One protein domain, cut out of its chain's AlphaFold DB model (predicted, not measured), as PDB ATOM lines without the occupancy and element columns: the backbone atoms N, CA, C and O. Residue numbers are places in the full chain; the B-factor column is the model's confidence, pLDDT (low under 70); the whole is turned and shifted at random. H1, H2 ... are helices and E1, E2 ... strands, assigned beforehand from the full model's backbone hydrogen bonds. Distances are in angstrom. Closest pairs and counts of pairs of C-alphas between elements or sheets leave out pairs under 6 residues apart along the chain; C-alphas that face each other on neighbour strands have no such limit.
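This is residues 10 to 103 and 132 to 174 of the 176 residues of an uncharacterized protein of Araneus ventricosus (UniProt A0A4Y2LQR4). Two antiparallel sheets are partly face to face as a sandwich: the three strands E8, E9 and E10 cover the E1 and E2 side of a twisted five-stranded sheet. The small pair E5 and E6, with the short helix H1 between them in the chain, lies on the other side of that larger sheet. The printed part has 137 residues, with named elements in the order E1 E2 E3 E4 E5 H1 E6 E7 E8 E9 E10. The larger sheet has the order E1 - E2 - E3 - E4 - E7, and the class is mostly strand. The whole is compact, with a radius of gyration of the C-alphas of 15.4 A and spans of 48 by 34 by 26 A.

E1, residues 19 to 26, begins at C-alpha 19 (-17.260, 18.232, 37.113) and is 23.3 A long. E2 is residues 36 to 43, 22.4 A; E3 is residues 47 to 54, 23.0 A; E4 is residues 60 to 67, 23.3 A. E5, residues 72 to 74, H1, residues 76 to 80, and E6, residues 87 to 89, are short. E7, residues 93 to 100, is 20.1 A long. E8 is residues 140 to 142; E9 is residues 146 to 154, 26.1 A. E10, residues 165 to 173, is 24.2 A long and ends at C-alpha 173 (-16.117, 25.159, 28.355).

E1 to E4 form a meander, each strand the antiparallel neighbour of the one before. N 23 and O 39 of E1 and E2 are 2.8 A apart, N 40 and O 51 of E2 and E3 2.8 A, and N 50 and O 64 of E3 and E4 2.8 A. E7 is the edge strand beside E4, with N 63 and O 97 2.8 A apart. E8, E9 and E10 form a second meander, with N 141 and O 148 2.9 A apart and N 149 and O 168 2.8 A apart. The closest C-alphas of E1 and E8 are those of Cys 22 and Cys 142, 6.4 A. E3 and E9 are apart. Residues 13 to 14 pair parallel with residues 172 to 173 of E10. E5 and E6 are antiparallel, with N 73 and O 88 2.9 A apart. H1 only grazes the larger sheet, with its residues 76 to 80. In H1 every O i to N i+4 pair is within hydrogen-bond range.

The two C-alphas farthest apart, those of Thr 45 and Glu 158, are 48.7 A apart. Residues 104 to 131 are not printed, and C-alphas 103 and 132 are 13.6 A apart across this cut. Of the links that are printed whole, none is long. The mean pLDDT of the printed part is 80.2; it is under 70 at residues 10 to 15, 27 to 35, 154 to 164, 168 and 170 to 174.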
ATOM      1  N   ILE A  10      -3.946  23.448  25.853       51.00
ATOM      2  CA  ILE A  10      -5.360  23.646  26.167       51.00
ATOM      3  C   ILE A  10      -6.175  22.519  25.530       51.00
ATOM      4  O   ILE A  10      -6.461  22.529  24.333       51.00
ATOM      5  N   THR A  11      -6.586  21.542  26.334       54.47
ATOM      6  CA  THR A  11      -7.588  20.550  25.914       54.47
ATOM      7  C   THR A  11      -8.974  21.003  26.357       54.47
ATOM      8  O   THR A  11      -9.584  20.428  27.250       54.47
ATOM      9  N   CYS A  12      -9.480  22.066  25.728       56.19
ATOM     10  CA  CYS A  12     -10.871  22.471  25.904       56.19
ATOM     11  C   CYS A  12     -11.767  21.629  25.005       56.19
ATOM     12  O   CYS A  12     -11.801  21.825  23.789       56.19
ATOM     13  N   SER A  13     -12.509  20.690  25.590       53.22
ATOM     14  CA  SER A  13     -13.554  19.992  24.847       53.22
ATOM     15  C   SER A  13     -14.826  20.836  24.818       53.22
ATOM     16  O   SER A  13     -15.420  21.090  25.860       53.22
ATOM     17  N   TYR A  14     -15.282  21.209  23.623       53.34
ATOM     18  CA  TYR A  14     -16.695  21.520  23.397       53.34
ATOM     19  C   TYR A  14     -17.481  20.210  23.518       53.34
ATOM     20  O   TYR A  14     -17.237  19.287  22.742       53.34
ATOM     21  N   GLY A  15     -18.391  20.083  24.485       65.31
ATOM     22  CA  GLY A  15     -19.121  18.824  24.657       65.31
ATOM     23  C   GLY A  15     -19.813  18.677  26.003       65.31
ATOM     24  O   GLY A  15     -20.313  19.650  26.537       65.31
ATOM     25  N   THR A  16     -19.890  17.443  26.510       72.31
ATOM     26  CA  THR A  16     -20.576  17.054  27.754       72.31
ATOM     27  C   THR A  16     -20.023  17.775  28.980       72.31
ATOM     28  O   THR A  16     -18.811  17.806  29.169       72.31
ATOM     29  N   LYS A  17     -20.912  18.275  29.851       83.38
ATOM     30  CA  LYS A  17     -20.540  18.965  31.095       83.38
ATOM     31  C   LYS A  17     -19.812  18.007  32.011       83.38
ATOM     32  O   LYS A  17     -20.345  16.937  32.318       83.38
ATOM     33  N   ARG A  18     -18.635  18.412  32.476       88.06
ATOM     34  CA  ARG A  18     -17.838  17.637  33.417       88.06
ATOM     35  C   ARG A  18     -17.630  18.406  34.711       88.06
ATOM     36  O   ARG A  18     -17.407  19.609  34.711       88.06
ATOM     37  N   ASN A  19     -17.712  17.703  35.833       90.44
ATOM     38  CA  ASN A  19     -17.260  18.232  37.113       90.44
ATOM     39  C   ASN A  19     -15.798  17.836  37.314       90.44
ATOM     40  O   ASN A  19     -15.465  16.647  37.264       90.44
ATOM     41  N   ILE A  20     -14.941  18.836  37.505       90.81
ATOM     42  CA  ILE A  20     -13.508  18.630  37.692       90.81
ATOM     43  C   ILE A  20     -13.174  18.499  39.181       90.81
ATOM     44  O   ILE A  20     -13.588  19.305  40.007       90.81
ATOM     45  N   LYS A  21     -12.378  17.480  39.515       92.62
ATOM     46  CA  LYS A  21     -11.794  17.259  40.844       92.62
ATOM     47  C   LYS A  21     -10.313  16.963  40.706       92.62
ATOM     48  O   LYS A  21      -9.922  16.200  39.826       92.62
ATOM     49  N   CYS A  22      -9.498  17.506  41.602       91.50
ATOM     50  CA  CYS A  22      -8.058  17.273  41.591       91.50
ATOM     51  C   CYS A  22      -7.607  16.520  42.842       91.50
ATOM     52  O   CYS A  22      -8.091  16.765  43.944       91.50
ATOM     53  N   THR A  23      -6.662  15.602  42.678       91.69
ATOM     54  CA  THR A  23      -6.003  14.881  43.768       91.69
ATOM     55  C   THR A  23      -4.501  14.907  43.532       91.69
ATOM     56  O   THR A  23      -4.033  14.596  42.438       91.69
ATOM     57  N   LEU A  24      -3.742  15.297  44.554       88.81
ATOM     58  CA  LEU A  24      -2.284  15.283  44.521       88.81
ATOM     59  C   LEU A  24      -1.779  14.006  45.193       88.81
ATOM     60  O   LEU A  24      -2.112  13.729  46.343       88.81
ATOM     61  N   TYR A  25      -0.941  13.262  44.483       87.94
ATOM     62  CA  TYR A  25      -0.200  12.124  45.006       87.94
ATOM     63  C   TYR A  25       1.275  12.506  45.103       87.94
ATOM     64  O   TYR A  25       1.850  13.037  44.151       87.94
ATOM     65  N   GLY A  26       1.914  12.229  46.236       78.50
ATOM     66  CA  GLY A  26       3.328  12.531  46.415       78.50
ATOM     67  C   GLY A  26       3.929  11.845  47.631       78.50
ATOM     68  O   GLY A  26       3.213  11.389  48.522       78.50
ATOM     69  N   LEU A  27       5.259  11.759  47.650       66.31
ATOM     70  CA  LEU A  27       5.997  11.322  48.833       66.31
ATOM     71  C   LEU A  27       6.157  12.489  49.818       66.31
ATOM     72  O   LEU A  27       6.343  13.620  49.368       66.31
ATOM     73  N   PRO A  28       6.138  12.232  51.139       58.25
ATOM     74  CA  PRO A  28       6.490  13.243  52.130       58.25
ATOM     75  C   PRO A  28       7.889  13.818  51.850       58.25
ATOM     76  O   PRO A  28       8.782  13.110  51.382       58.25
ATOM     77  N   ASP A  29       8.058  15.113  52.135       54.72
ATOM     78  CA  ASP A  29       9.144  16.005  51.684       54.72
ATOM     79  C   ASP A  29      10.597  15.583  52.008       54.72
ATOM     80  O   ASP A  29      11.538  16.278  51.629       54.72
ATOM     81  N   SER A  30      10.830  14.444  52.664       47.94
ATOM     82  CA  SER A  30      12.158  13.999  53.105       47.94
ATOM     83  C   SER A  30      13.017  13.314  52.031       47.94
ATOM     84  O   SER A  30      14.186  13.028  52.281       47.94
ATOM     85  N   ALA A  31      12.494  13.053  50.826       52.28
ATOM     86  CA  ALA A  31      13.271  12.456  49.739       52.28
ATOM     87  C   ALA A  31      13.734  13.517  48.724       52.28
ATOM     88  O   ALA A  31      12.917  14.125  48.033       52.28
ATOM     89  N   ASN A  32      15.054  13.644  48.535       49.31
ATOM     90  CA  ASN A  32      15.726  14.513  47.545       49.31
ATOM     91  C   ASN A  32      15.327  14.267  46.064       49.31
ATOM     92  O   ASN A  32      15.865  14.902  45.163       49.31
ATOM     93  N   LYS A  33      14.376  13.362  45.798       54.16
ATOM     94  CA  LYS A  33      13.727  13.103  44.502       54.16
ATOM     95  C   LYS A  33      12.244  12.800  44.733       54.16
ATOM     96  O   LYS A  33      11.812  11.652  44.624       54.16
ATOM     97  N   SER A  34      11.476  13.797  45.157       63.44
ATOM     98  CA  SER A  34      10.040  13.616  45.384       63.44
ATOM     99  C   SER A  34       9.317  13.486  44.044       63.44
ATOM    100  O   SER A  34       9.302  14.426  43.249       63.44
ATOM    101  N   VAL A  35       8.705  12.329  43.814       66.25
ATOM    102  CA  VAL A  35       7.750  12.137  42.723       66.25
ATOM    103  C   VAL A  35       6.420  12.732  43.153       66.25
ATOM    104  O   VAL A  35       5.923  12.420  44.236       66.25
ATOM    105  N   SER A  36       5.862  13.585  42.303       79.38
ATOM    106  CA  SER A  36       4.525  14.143  42.460       79.38
ATOM    107  C   SER A  36       3.718  13.868  41.201       79.38
ATOM    108  O   SER A  36       4.203  14.071  40.082       79.38
ATOM    109  N   LEU A  37       2.486  13.419  41.391       88.50
ATOM    110  CA  LEU A  37       1.521  13.199  40.333       88.50
ATOM    111  C   LEU A  37       0.229  13.924  40.696       88.50
ATOM    112  O   LEU A  37      -0.267  13.793  41.814       88.50
ATOM    113  N   ILE A  38      -0.329  14.673  39.753       89.62
ATOM    114  CA  ILE A  38      -1.687  15.196  39.868       89.62
ATOM    115  C   ILE A  38      -2.615  14.300  39.079       89.62
ATOM    116  O   ILE A  38      -2.392  14.016  37.906       89.62
ATOM    117  N   HIS A  39      -3.705  13.924  39.721       92.50
ATOM    118  CA  HIS A  39      -4.864  13.352  39.076       92.50
ATOM    119  C   HIS A  39      -5.951  14.408  38.959       92.50
ATOM    120  O   HIS A  39      -6.457  14.893  39.965       92.50
ATOM    121  N   ILE A  40      -6.315  14.748  37.730       91.44
ATOM    122  CA  ILE A  40      -7.497  15.541  37.415       91.44
ATOM    123  C   ILE A  40      -8.561  14.559  36.934       91.44
ATOM    124  O   ILE A  40      -8.369  13.830  35.960       91.44
ATOM    125  N   ARG A  41      -9.685  14.524  37.631       92.94
ATOM    126  CA  ARG A  41     -10.846  13.695  37.335       92.94
ATOM    127  C   ARG A  41     -11.950  14.592  36.790       92.94
ATOM    128  O   ARG A  41     -12.374  15.502  37.487       92.94
ATOM    129  N   ALA A  42     -12.407  14.323  35.572       91.94
ATOM    130  CA  ALA A  42     -13.470  15.061  34.901       91.94
ATOM    131  C   ALA A  42     -14.691  14.146  34.697       91.94
ATOM    132  O   ALA A  42     -14.778  13.392  33.719       91.94
ATOM    133  N   ASP A  43     -15.612  14.187  35.660       92.12
ATOM    134  CA  ASP A  43     -16.790  13.316  35.733       92.12
ATOM    135  C   ASP A  43     -17.948  13.860  34.896       92.12
ATOM    136  O   ASP A  43     -18.347  15.006  35.085       92.12
ATOM    137  N   SER A  44     -18.531  13.028  34.033       90.25
ATOM    138  CA  SER A  44     -19.826  13.278  33.395       90.25
ATOM    139  C   SER A  44     -20.882  12.284  33.901       90.25
ATOM    140  O   SER A  44     -20.610  11.430  34.747       90.25
ATOM    141  N   THR A  45     -22.104  12.378  33.378       91.19
ATOM    142  CA  THR A  45     -23.155  11.379  33.626       91.19
ATOM    143  C   THR A  45     -22.900  10.041  32.928       91.19
ATOM    144  O   THR A  45     -23.480   9.036  33.326       91.19
ATOM    145  N   GLU A  46     -22.055  10.013  31.896       91.31
ATOM    146  CA  GLU A  46     -21.835   8.838  31.039       91.31
ATOM    147  C   GLU A  46     -20.488   8.157  31.299       91.31
ATOM    148  O   GLU A  46     -20.352   6.942  31.156       91.31
ATOM    149  N   ASP A  47     -19.474   8.930  31.682       93.12
ATOM    150  CA  ASP A  47     -18.091   8.479  31.774       93.12
ATOM    151  C   ASP A  47     -17.244   9.383  32.679       93.12
ATOM    152  O   ASP A  47     -17.638  10.486  33.067       93.12
ATOM    153  N   THR A  48     -16.023   8.939  32.955       93.00
ATOM    154  CA  THR A  48     -15.007   9.757  33.613       93.00
ATOM    155  C   THR A  48     -13.763   9.829  32.733       93.00
ATOM    156  O   THR A  48     -13.288   8.817  32.216       93.00
ATOM    157  N   VAL A  49     -13.217  11.035  32.568       92.69
ATOM    158  CA  VAL A  49     -11.893  11.240  31.965       92.69
ATOM    159  C   VAL A  49     -10.901  11.562  33.074       92.69
ATOM    160  O   VAL A  49     -11.139  12.433  33.909       92.69
ATOM    161  N   HIS A  50      -9.789  10.843  33.098       93.25
ATOM    162  CA  HIS A  50      -8.721  10.991  34.074       93.25
ATOM    163  C   HIS A  50      -7.475  11.526  33.375       93.25
ATOM    164  O   HIS A  50      -6.981  10.887  32.450       93.25
ATOM    165  N   TYR A  51      -6.950  12.652  33.849       91.81
ATOM    166  CA  TYR A  51      -5.652  13.187  33.455       91.81
ATOM    167  C   TYR A  51      -4.680  12.952  34.605       91.81
ATOM    168  O   TYR A  51      -4.899  13.427  35.716       91.81
ATOM    169  N   LEU A  52      -3.627  12.190  34.353       91.94
ATOM    170  CA  LEU A  52      -2.596  11.858  35.329       91.94
ATOM    171  C   LEU A  52      -1.306  12.538  34.882       91.94
ATOM    172  O   LEU A  52      -0.623  12.042  33.989       91.94
ATOM    173  N   TRP A  53      -1.029  13.700  35.466       88.56
ATOM    174  CA  TRP A  53       0.098  14.563  35.130       88.56
ATOM    175  C   TRP A  53       1.262  14.356  36.089       88.56
ATOM    176  O   TRP A  53       1.081  14.369  37.307       88.56
ATOM    177  N   SER A  54       2.473  14.254  35.555       86.12
ATOM    178  CA  SER A  54       3.699  14.291  36.348       86.12
ATOM    179  C   SER A  54       4.788  15.073  35.624       86.12
ATOM    180  O   SER A  54       4.857  15.073  34.397       86.12
ATOM    181  N   SER A  55       5.645  15.731  36.398       81.12
ATOM    182  CA  SER A  55       6.905  16.313  35.930       81.12
ATOM    183  C   SER A  55       8.110  15.428  36.267       81.12
ATOM    184  O   SER A  55       9.255  15.859  36.143       81.12
ATOM    185  N   PHE A  56       7.878  14.193  36.727       80.44
ATOM    186  CA  PHE A  56       8.959  13.263  37.022       80.44
ATOM    187  C   PHE A  56       9.678  12.867  35.727       80.44
ATOM    188  O   PHE A  56       9.054  12.323  34.820       80.44
ATOM    189  N   TYR A  57      10.987  13.134  35.660       79.50
ATOM    190  CA  TYR A  57      11.820  13.087  34.447       79.50
ATOM    191  C   TYR A  57      11.415  14.094  33.361       79.50
ATOM    192  O   TYR A  57      12.186  14.997  33.059       79.50
ATOM    193  N   LEU A  58      10.226  13.942  32.780       84.25
ATOM    194  CA  LEU A  58       9.712  14.785  31.702       84.25
ATOM    195  C   LEU A  58       8.246  15.142  31.971       84.25
ATOM    196  O   LEU A  58       7.492  14.263  32.407       84.25
ATOM    197  N   PRO A  59       7.793  16.367  31.646       85.38
ATOM    198  CA  PRO A  59       6.379  16.723  31.687       85.38
ATOM    199  C   PRO A  59       5.556  15.744  30.844       85.38
ATOM    200  O   PRO A  59       5.706  15.667  29.623       85.38
ATOM    201  N   SER A  60       4.704  14.966  31.507       86.81
ATOM    202  CA  SER A  60       3.952  13.880  30.880       86.81
ATOM    203  C   SER A  60       2.536  13.787  31.430       86.81
ATOM    204  O   SER A  60       2.307  14.008  32.621       86.81
ATOM    205  N   VAL A  61       1.603  13.388  30.566       88.44
ATOM    206  CA  VAL A  61       0.214  13.088  30.913       88.44
ATOM    207  C   VAL A  61      -0.220  11.749  30.364       88.44
ATOM    208  O   VAL A  61       0.039  11.410  29.211       88.44
ATOM    209  N   ILE A  62      -0.964  11.019  31.184       91.50
ATOM    210  CA  ILE A  62      -1.828   9.940  30.721       91.50
ATOM    211  C   ILE A  62      -3.267  10.437  30.779       91.50
ATOM    212  O   ILE A  62      -3.716  10.924  31.815       91.50
ATOM    213  N   VAL A  63      -3.986  10.294  29.670       92.44
ATOM    214  CA  VAL A  63      -5.421  10.550  29.575       92.44
ATOM    215  C   VAL A  63      -6.125   9.211  29.425       92.44
ATOM    216  O   VAL A  63      -5.932   8.515  28.429       92.44
ATOM    217  N   ALA A  64      -6.934   8.839  30.410       94.25
ATOM    218  CA  ALA A  64      -7.694   7.593  30.414       94.25
ATOM    219  C   ALA A  64      -9.192   7.880  30.517       94.25
ATOM    220  O   ALA A  64      -9.616   8.704  31.325       94.25
ATOM    221  N   ARG A  65      -9.999   7.186  29.714       94.62
ATOM    222  CA  ARG A  65     -11.462   7.263  29.736       94.62
ATOM    223  C   ARG A  65     -12.028   5.974  30.315       94.62
ATOM    224  O   ARG A  65     -11.626   4.886  29.901       94.62
ATOM    225  N   THR A  66     -12.962   6.091  31.245       95.88
ATOM    226  CA  THR A  66     -13.538   4.966  31.991       95.88
ATOM    227  C   THR A  66     -15.046   5.129  32.131       95.88
ATOM    228  O   THR A  66     -15.596   6.195  31.846       95.88
ATOM    229  N   THR A  67     -15.732   4.074  32.566       94.81
ATOM    230  CA  THR A  67     -17.122   4.189  33.018       94.81
ATOM    231  C   THR A  67     -17.210   5.049  34.277       94.81
ATOM    232  O   THR A  67     -16.224   5.228  35.002       94.81
ATOM    233  N   THR A  68     -18.404   5.547  34.586       91.69
ATOM    234  CA  THR A  68     -18.648   6.257  35.846       91.69
ATOM    235  C   THR A  68     -18.281   5.395  37.062       91.69
ATOM    236  O   THR A  68     -18.231   4.166  36.996       91.69
ATOM    237  N   ASN A  69     -17.990   6.052  38.191       88.31
ATOM    238  CA  ASN A  69     -17.613   5.414  39.465       88.31
ATOM    239  C   ASN A  69     -16.315   4.582  39.438       88.31
ATOM    240  O   ASN A  69     -16.038   3.836  40.378       88.31
ATOM    241  N   THR A  70     -15.480   4.756  38.413       93.44
ATOM    242  CA  THR A  70     -14.136   4.170  38.388       93.44
ATOM    243  C   THR A  70     -13.230   4.862  39.406       93.44
ATOM    244  O   THR A  70     -13.190   6.094  39.504       93.44
ATOM    245  N   ASN A  71     -12.482   4.060  40.157       91.50
ATOM    246  CA  ASN A  71     -11.448   4.505  41.077       91.50
ATOM    247  C   ASN A  71     -10.068   4.286  40.459       91.50
ATOM    248  O   ASN A  71      -9.817   3.268  39.810       91.50
ATOM    249  N   VAL A  72      -9.181   5.249  40.705       94.56
ATOM    250  CA  VAL A  72      -7.774   5.197  40.307       94.56
ATOM    251  C   VAL A  72      -6.933   4.979  41.554       94.56
ATOM    252  O   VAL A  72      -7.088   5.693  42.546       94.56
ATOM    253  N   SER A  73      -6.043   3.996  41.510       94.44
ATOM    254  CA  SER A  73      -5.034   3.771  42.542       94.44
ATOM    255  C   SER A  73      -3.659   4.097  41.980       94.44
ATOM    256  O   SER A  73      -3.325   3.698  40.865       94.44
ATOM    257  N   VAL A  74      -2.875   4.848  42.755       93.00
ATOM    258  CA  VAL A  74      -1.530   5.286  42.377       93.00
ATOM    259  C   VAL A  74      -0.549   4.845  43.455       93.00
ATOM    260  O   VAL A  74      -0.644   5.275  44.604       93.00
ATOM    261  N   ASP A  75       0.403   4.002  43.074       92.06
ATOM    262  CA  ASP A  75       1.552   3.616  43.884       92.06
ATOM    263  C   ASP A  75       2.753   4.478  43.478       92.06
ATOM    264  O   ASP A  75       3.400   4.260  42.450       92.06
ATOM    265  N   ILE A  76       3.039   5.492  44.294       88.19
ATOM    266  CA  ILE A  76       4.101   6.462  44.013       88.19
ATOM    267  C   ILE A  76       5.499   5.838  44.095       88.19
ATOM    268  O   ILE A  76       6.405   6.303  43.401       88.19
ATOM    269  N   GLN A  77       5.693   4.781  44.892       87.06
ATOM    270  CA  GLN A  77       6.991   4.107  44.959       87.06
ATOM    271  C   GLN A  77       7.267   3.358  43.660       87.06
ATOM    272  O   GLN A  77       8.322   3.561  43.064       87.06
ATOM    273  N   LYS A  78       6.282   2.603  43.160       90.25
ATOM    274  CA  LYS A  78       6.377   1.949  41.848       90.25
ATOM    275  C   LYS A  78       6.503   2.943  40.703       90.25
ATOM    276  O   LYS A  78       7.255   2.710  39.761       90.25
ATOM    277  N   LEU A  79       5.800   4.076  40.779       88.00
ATOM    278  CA  LEU A  79       5.886   5.117  39.754       88.00
ATOM    279  C   LEU A  79       7.310   5.678  39.641       88.00
ATOM    280  O   LEU A  79       7.792   5.921  38.539       88.00
ATOM    281  N   ARG A  80       8.005   5.840  40.774       83.12
ATOM    282  CA  ARG A  80       9.383   6.346  40.826       83.12
ATOM    283  C   ARG A  80      10.390   5.422  40.136       83.12
ATOM    284  O   ARG A  80      11.395   5.908  39.619       83.12
ATOM    285  N   THR A  81      10.147   4.117  40.167       85.75
ATOM    286  CA  THR A  81      11.006   3.086  39.568       85.75
ATOM    287  C   THR A  81      10.488   2.587  38.220       85.75
ATOM    288  O   THR A  81      11.090   1.686  37.643       85.75
ATOM    289  N   PHE A  82       9.419   3.194  37.689       85.31
ATOM    290  CA  PHE A  82       8.745   2.774  36.455       85.31
ATOM    291  C   PHE A  82       8.287   1.306  36.481       85.31
ATOM    292  O   PHE A  82       8.277   0.616  35.462       85.31
ATOM    293  N   GLU A  83       7.880   0.821  37.652       91.75
ATOM    294  CA  GLU A  83       7.351  -0.527  37.817       91.75
ATOM    295  C   GLU A  83       5.903  -0.638  37.319       91.75
ATOM    296  O   GLU A  83       5.066   0.255  37.486       91.75
ATOM    297  N   SER A  84       5.578  -1.791  36.730       91.56
ATOM    298  CA  SER A  84       4.221  -2.092  36.273       91.56
ATOM    299  C   SER A  84       3.212  -2.061  37.424       91.56
ATOM    300  O   SER A  84       3.492  -2.525  38.533       91.56
ATOM    301  N   GLY A  85       2.002  -1.574  37.143       92.06
ATOM    302  CA  GLY A  85       0.938  -1.474  38.144       92.06
ATOM    303  C   GLY A  85       1.080  -0.278  39.089       92.06
ATOM    304  O   GLY A  85       0.371  -0.225  40.088       92.06
ATOM    305  N   ALA A  86       1.956   0.684  38.777       92.81
ATOM    306  CA  ALA A  86       2.031   1.960  39.489       92.81
ATOM    307  C   ALA A  86       0.731   2.778  39.400       92.81
ATOM    308  O   ALA A  86       0.413   3.534  40.310       92.81
ATOM    309  N   ILE A  87      -0.020   2.632  38.306       93.56
ATOM    310  CA  ILE A  87      -1.330   3.254  38.099       93.56
ATOM    311  C   ILE A  87      -2.294   2.142  37.707       93.56
ATOM    312  O   ILE A  87      -2.055   1.434  36.725       93.56
ATOM    313  N   THR A  88      -3.383   1.991  38.453       95.31
ATOM    314  CA  THR A  88      -4.417   0.993  38.169       95.31
ATOM    315  C   THR A  88      -5.812   1.594  38.251       95.31
ATOM    316  O   THR A  88      -6.076   2.531  39.006       95.31
ATOM    317  N   PHE A  89      -6.708   1.040  37.440       95.19
ATOM    318  CA  PHE A  89      -8.125   1.374  37.406       95.19
ATOM    319  C   PHE A  89      -8.906   0.135  37.833       95.19
ATOM    320  O   PHE A  89      -8.596  -0.971  37.391       95.19
ATOM    321  N   ASN A  90      -9.919   0.300  38.685       93.94
ATOM    322  CA  ASN A  90     -10.770  -0.820  39.109       93.94
ATOM    323  C   ASN A  90     -11.831  -1.220  38.063       93.94
ATOM    324  O   ASN A  90     -12.583  -2.164  38.290       93.94
ATOM    325  N   ALA A  91     -11.900  -0.504  36.940       89.81
ATOM    326  CA  ALA A  91     -12.796  -0.767  35.824       89.81
ATOM    327  C   ALA A  91     -12.010  -0.838  34.508       89.81
ATOM    328  O   ALA A  91     -10.879  -0.356  34.407       89.81
ATOM    329  N   SER A  92     -12.634  -1.426  33.486       86.62
ATOM    330  CA  SER A  92     -12.045  -1.493  32.147       86.62
ATOM    331  C   SER A  92     -11.940  -0.101  31.523       86.62
ATOM    332  O   SER A  92     -12.862   0.712  31.612       86.62
ATOM    333  N   LEU A  93     -10.812   0.162  30.861       92.31
ATOM    334  CA  LEU A  93     -10.605   1.404  30.126       92.31
ATOM    335  C   LEU A  93     -11.429   1.389  28.835       92.31
ATOM    336  O   LEU A  93     -11.342   0.452  28.046       92.31
ATOM    337  N   LEU A  94     -12.174   2.465  28.594       93.69
ATOM    338  CA  LEU A  94     -12.834   2.728  27.312       93.69
ATOM    339  C   LEU A  94     -11.832   3.245  26.267       93.69
ATOM    340  O   LEU A  94     -12.058   3.140  25.067       93.69
ATOM    341  N   GLY A  95     -10.722   3.820  26.729       92.62
ATOM    342  CA  GLY A  95      -9.605   4.249  25.899       92.62
ATOM    343  C   GLY A  95      -8.520   4.915  26.735       92.62
ATOM    344  O   GLY A  95      -8.780   5.391  27.842       92.62
ATOM    345  N   PHE A  96      -7.299   4.962  26.205       92.56
ATOM    346  CA  PHE A  96      -6.188   5.667  26.837       92.56
ATOM    347  C   PHE A  96      -5.266   6.302  25.794       92.56
ATOM    348  O   PHE A  96      -5.141   5.812  24.670       92.56
ATOM    349  N   LYS A  97      -4.618   7.401  26.175       91.69
ATOM    350  CA  LYS A  97      -3.558   8.073  25.420       91.69
ATOM    351  C   LYS A  97      -2.496   8.573  26.394       91.69
ATOM    352  O   LYS A  97      -2.813   8.919  27.528       91.69
ATOM    353  N   GLY A  98      -1.250   8.620  25.944       90.12
ATOM    354  CA  GLY A  98      -0.143   9.227  26.675       90.12
ATOM    355  C   GLY A  98       0.505  10.317  25.832       90.12
ATOM    356  O   GLY A  98       0.579  10.184  24.610       90.12
ATOM    357  N   LEU A  99       0.958  11.381  26.480       88.38
ATOM    358  CA  LEU A  99       1.748  12.441  25.869       88.38
ATOM    359  C   LEU A  99       2.904  12.781  26.804       88.38
ATOM    360  O   LEU A  99       2.694  13.004  27.993       88.38
ATOM    361  N   THR A 100       4.103  12.871  26.244       88.81
ATOM    362  CA  THR A 100       5.301  13.343  26.939       88.81
ATOM    363  C   THR A 100       5.906  14.471  26.124       88.81
ATOM    364  O   THR A 100       6.135  14.319  24.923       88.81
ATOM    365  N   ILE A 101       6.174  15.595  26.778       85.94
ATOM    366  CA  ILE A 101       6.860  16.730  26.171       85.94
ATOM    367  C   ILE A 101       8.353  16.503  26.401       85.94
ATOM    368  O   ILE A 101       8.836  16.577  27.527       85.94
ATOM    369  N   SER A 102       9.073  16.155  25.336       87.88
ATOM    370  CA  SER A 102      10.498  15.798  25.398       87.88
ATOM    371  C   SER A 102      11.418  16.860  24.807       87.88
ATOM    372  O   SER A 102      12.599  16.889  25.136       87.88
ATOM    373  N   LYS A 103      10.900  17.733  23.937       84.69
ATOM    374  CA  LYS A 103      11.681  18.766  23.255       84.69
ATOM    375  C   LYS A 103      10.882  20.049  23.095       84.69
ATOM    376  O   LYS A 103       9.663  20.007  22.945       84.69
ATOM    377  N   TRP A 132      12.613  20.134  36.604       78.62
ATOM    378  CA  TRP A 132      11.236  20.597  36.709       78.62
ATOM    379  C   TRP A 132      10.833  20.801  38.162       78.62
ATOM    380  O   TRP A 132      11.148  19.994  39.041       78.62
ATOM    381  N   SER A 133      10.078  21.867  38.420       76.75
ATOM    382  CA  SER A 133       9.493  22.105  39.730       76.75
ATOM    383  C   SER A 133       8.633  20.923  40.159       76.75
ATOM    384  O   SER A 133       7.861  20.367  39.367       76.75
ATOM    385  N   LYS A 134       8.710  20.601  41.450       75.12
ATOM    386  CA  LYS A 134       7.783  19.666  42.079       75.12
ATOM    387  C   LYS A 134       6.358  20.166  41.903       75.12
ATOM    388  O   LYS A 134       6.085  21.359  42.048       75.12
ATOM    389  N   VAL A 135       5.452  19.232  41.670       77.12
ATOM    390  CA  VAL A 135       4.035  19.537  41.615       77.12
ATOM    391  C   VAL A 135       3.490  19.555  43.040       77.12
ATOM    392  O   VAL A 135       3.577  18.572  43.771       77.12
ATOM    393  N   THR A 136       2.966  20.702  43.452       77.62
ATOM    394  CA  THR A 136       2.452  20.957  44.801       77.62
ATOM    395  C   THR A 136       1.094  21.650  44.727       77.62
ATOM    396  O   THR A 136       0.680  22.128  43.672       77.62
ATOM    397  N   ASN A 137       0.424  21.811  45.869       77.81
ATOM    398  CA  ASN A 137      -0.799  22.619  45.939       77.81
ATOM    399  C   ASN A 137      -0.579  24.085  45.519       77.81
ATOM    400  O   ASN A 137      -1.536  24.753  45.155       77.81
ATOM    401  N   LYS A 138       0.661  24.600  45.546       80.00
ATOM    402  CA  LYS A 138       0.972  25.967  45.089       80.00
ATOM    403  C   LYS A 138       1.079  26.084  43.568       80.00
ATOM    404  O   LYS A 138       0.950  27.180  43.036       80.00
ATOM    405  N   THR A 139       1.354  24.979  42.878       78.56
ATOM    406  CA  THR A 139       1.506  24.935  41.415       78.56
ATOM    407  C   THR A 139       0.236  24.461  40.711       78.56
ATOM    408  O   THR A 139       0.215  24.412  39.486       78.56
ATOM    409  N   LEU A 140      -0.793  24.077  41.470       84.12
ATOM    410  CA  LEU A 140      -2.077  23.594  40.981       84.12
ATOM    411  C   LEU A 140      -3.151  24.663  41.192       84.12
ATOM    412  O   LEU A 140      -3.388  25.092  42.319       84.12
ATOM    413  N   SER A 141      -3.845  25.031  40.122       87.50
ATOM    414  CA  SER A 141      -5.144  25.698  40.194       87.50
ATOM    415  C   SER A 141      -6.222  24.661  39.907       87.50
ATOM    416  O   SER A 141      -6.117  23.963  38.906       87.50
ATOM    417  N   CYS A 142      -7.235  24.515  40.762       88.31
ATOM    418  CA  CYS A 142      -8.320  23.560  40.540       88.31
ATOM    419  C   CYS A 142      -9.667  24.162  40.935       88.31
ATOM    420  O   CYS A 142      -9.805  24.770  41.994       88.31
ATOM    421  N   SER A 143     -10.658  23.965  40.077       89.25
ATOM    422  CA  SER A 143     -12.048  24.377  40.252       89.25
ATOM    423  C   SER A 143     -12.966  23.327  39.633       89.25
ATOM    424  O   SER A 143     -12.498  22.446  38.917       89.25
ATOM    425  N   ASP A 144     -14.278  23.469  39.825       86.56
ATOM    426  CA  ASP A 144     -15.269  22.571  39.220       86.56
ATOM    427  C   ASP A 144     -15.292  22.607  37.676       86.56
ATOM    428  O   ASP A 144     -15.920  21.739  37.069       86.56
ATOM    429  N   HIS A 145     -14.627  23.587  37.047       83.75
ATOM    430  CA  HIS A 145     -14.651  23.832  35.596       83.75
ATOM    431  C   HIS A 145     -13.279  23.795  34.926       83.75
ATOM    432  O   HIS A 145     -13.187  23.585  33.723       83.75
ATOM    433  N   ALA A 146     -12.205  24.017  35.673       84.38
ATOM    434  CA  ALA A 146     -10.863  24.092  35.115       84.38
ATOM    435  C   ALA A 146      -9.816  23.652  36.130       84.38
ATOM    436  O   ALA A 146      -9.968  23.879  37.334       84.38
ATOM    437  N   ALA A 147      -8.734  23.079  35.618       84.19
ATOM    438  CA  ALA A 147      -7.537  22.779  36.369       84.19
ATOM    439  C   ALA A 147      -6.282  23.125  35.556       84.19
ATOM    440  O   ALA A 147      -6.167  22.750  34.391       84.19
ATOM    441  N   SER A 148      -5.318  23.804  36.173       82.94
ATOM    442  CA  SER A 148      -4.033  24.134  35.550       82.94
ATOM    443  C   SER A 148      -2.862  23.729  36.434       82.94
ATOM    444  O   SER A 148      -2.959  23.715  37.666       82.94
ATOM    445  N   ILE A 149      -1.751  23.369  35.794       80.12
ATOM    446  CA  ILE A 149      -0.496  23.004  36.443       80.12
ATOM    447  C   ILE A 149       0.606  23.905  35.901       80.12
ATOM    448  O   ILE A 149       0.861  23.960  34.699       80.12
ATOM    449  N   LYS A 150       1.295  24.571  36.823       81.00
ATOM    450  CA  LYS A 150       2.435  25.444  36.552       81.00
ATOM    451  C   LYS A 150       3.736  24.720  36.871       81.00
ATOM    452  O   LYS A 150       4.027  24.456  38.035       81.00
ATOM    453  N   LEU A 151       4.513  24.401  35.843       77.56
ATOM    454  CA  LEU A 151       5.822  23.774  35.966       77.56
ATOM    455  C   LEU A 151       6.907  24.808  35.690       77.56
ATOM    456  O   LEU A 151       7.024  25.323  34.583       77.56
ATOM    457  N   ASN A 152       7.722  25.101  36.695       75.44
ATOM    458  CA  ASN A 152       8.889  25.953  36.500       75.44
ATOM    459  C   ASN A 152      10.074  25.086  36.086       75.44
ATOM    460  O   ASN A 152      10.314  24.037  36.690       75.44
ATOM    461  N   ALA A 153      10.802  25.537  35.074       72.44
ATOM    462  CA  ALA A 153      12.102  24.990  34.738       72.44
ATOM    463  C   ALA A 153      13.165  25.688  35.594       72.44
ATOM    464  O   ALA A 153      13.232  26.915  35.637       72.44
ATOM    465  N   PHE A 154      13.986  24.906  36.284       63.56
ATOM    466  CA  PHE A 154      15.147  25.364  37.034       63.56
ATOM    467  C   PHE A 154      16.392  24.682  36.454       63.56
ATOM    468  O   PHE A 154      16.298  23.572  35.945       63.56
ATOM    469  N   SER A 155      17.548  25.330  36.579       52.44
ATOM    470  CA  SER A 155      18.881  24.816  36.217       52.44
ATOM    471  C   SER A 155      19.435  25.068  34.813       52.44
ATOM    472  O   SER A 155      20.371  24.369  34.438       52.44
ATOM    473  N   ASP A 156      18.998  26.100  34.097       51.88
ATOM    474  CA  ASP A 156      19.898  26.689  33.102       51.88
ATOM    475  C   ASP A 156      19.659  28.190  32.949       51.88
ATOM    476  O   ASP A 156      18.669  28.605  32.348       51.88
ATOM    477  N   SER A 157      20.553  29.002  33.521       51.88
ATOM    478  CA  SER A 157      20.543  30.462  33.366       51.88
ATOM    479  C   SER A 157      20.855  30.907  31.930       51.88
ATOM    480  O   SER A 157      20.730  32.095  31.628       51.88
ATOM    481  N   GLU A 158      21.276  29.985  31.052       53.31
ATOM    482  CA  GLU A 158      21.596  30.273  29.649       53.31
ATOM    483  C   GLU A 158      20.391  30.103  28.707       53.31
ATOM    484  O   GLU A 158      20.262  30.870  27.753       53.31
ATOM    485  N   ILE A 159      19.472  29.167  28.990       53.94
ATOM    486  CA  ILE A 159      18.404  28.768  28.048       53.94
ATOM    487  C   ILE A 159      17.017  29.268  28.469       53.94
ATOM    488  O   ILE A 159      16.266  29.806  27.654       53.94
ATOM    489  N   PHE A 160      16.654  29.125  29.745       54.41
ATOM    490  CA  PHE A 160      15.445  29.739  30.287       54.41
ATOM    491  C   PHE A 160      15.841  30.878  31.209       54.41
ATOM    492  O   PHE A 160      16.845  30.829  31.906       54.41
ATOM    493  N   SER A 161      15.030  31.936  31.244       53.66
ATOM    494  CA  SER A 161      15.168  32.896  32.340       53.66
ATOM    495  C   SER A 161      15.106  32.164  33.683       53.66
ATOM    496  O   SER A 161      14.398  31.162  33.778       53.66
ATOM    497  N   ASP A 162      15.742  32.695  34.732       53.09
ATOM    498  CA  ASP A 162      15.697  32.154  36.110       53.09
ATOM    499  C   ASP A 162      14.259  31.934  36.662       53.09
ATOM    500  O   ASP A 162      14.069  31.504  37.801       53.09
ATOM    501  N   LYS A 163      13.226  32.276  35.875       57.62
ATOM    502  CA  LYS A 163      11.787  32.196  36.150       57.62
ATOM    503  C   LYS A 163      10.968  31.662  34.960       57.62
ATOM    504  O   LYS A 163       9.793  32.000  34.821       57.62
ATOM    505  N   GLY A 164      11.572  30.865  34.081       61.56
ATOM    506  CA  GLY A 164      10.893  30.200  32.972       61.56
ATOM    507  C   GLY A 164       9.724  29.316  33.421       61.56
ATOM    508  O   GLY A 164       9.907  28.444  34.271       61.56
ATOM    509  N   LEU A 165       8.536  29.512  32.838       70.56
ATOM    510  CA  LEU A 165       7.310  28.805  33.221       70.56
ATOM    511  C   LEU A 165       6.706  28.048  32.036       70.56
ATOM    512  O   LEU A 165       6.279  28.677  31.079       70.56
ATOM    513  N   LEU A 166       6.557  26.731  32.172       72.94
ATOM    514  CA  LEU A 166       5.674  25.909  31.349       72.94
ATOM    515  C   LEU A 166       4.337  25.734  32.085       72.94
ATOM    516  O   LEU A 166       4.283  25.104  33.141       72.94
ATOM    517  N   GLU A 167       3.249  26.280  31.545       74.06
ATOM    518  CA  GLU A 167       1.906  26.106  32.111       74.06
ATOM    519  C   GLU A 167       1.054  25.206  31.225       74.06
ATOM    520  O   GLU A 167       0.901  25.452  30.036       74.06
ATOM    521  N   LEU A 168       0.471  24.174  31.827       69.81
ATOM    522  CA  LEU A 168      -0.422  23.232  31.167       69.81
ATOM    523  C   LEU A 168      -1.814  23.376  31.775       69.81
ATOM    524  O   LEU A 168      -1.974  23.284  32.992       69.81
ATOM    525  N   GLU A 169      -2.825  23.585  30.936       72.25
ATOM    526  CA  GLU A 169      -4.189  23.872  31.378       72.25
ATOM    527  C   GLU A 169      -5.198  22.893  30.765       72.25
ATOM    528  O   GLU A 169      -5.208  22.637  29.562       72.25
ATOM    529  N   VAL A 170      -6.072  22.351  31.612       69.31
ATOM    530  CA  VAL A 170      -7.222  21.530  31.233       69.31
ATOM    531  C   VAL A 170      -8.483  22.253  31.694       69.31
ATOM    532  O   VAL A 170      -8.679  22.469  32.888       69.31
ATOM    533  N   CYS A 171      -9.374  22.601  30.771       68.38
ATOM    534  CA  CYS A 171     -10.584  23.358  31.091       68.38
ATOM    535  C   CYS A 171     -11.808  22.806  30.362       68.38
ATOM    536  O   CYS A 171     -11.725  22.381  29.211       68.38
ATOM    537  N   ASP A 172     -12.951  22.840  31.040       63.06
ATOM    538  CA  ASP A 172     -14.271  22.548  30.490       63.06
ATOM    539  C   ASP A 172     -14.961  23.866  30.104       63.06
ATOM    540  O   ASP A 172     -15.073  24.784  30.921       63.06
ATOM    541  N   TYR A 173     -15.415  23.976  28.854       54.16
ATOM    542  CA  TYR A 173     -16.117  25.159  28.355       54.16
ATOM    543  C   TYR A 173     -17.582  24.833  28.081       54.16
ATOM    544  O   TYR A 173     -17.914  24.108  27.145       54.16
ATOM    545  N   PHE A 174     -18.468  25.473  28.848       48.44
ATOM    546  CA  PHE A 174     -19.907  25.494  28.594       48.44
ATOM    547  C   PHE A 174     -20.386  26.909  28.281       48.44
ATOM    548  O   PHE A 174     -20.197  27.826  29.082       48.44
TER     549      PHE A 174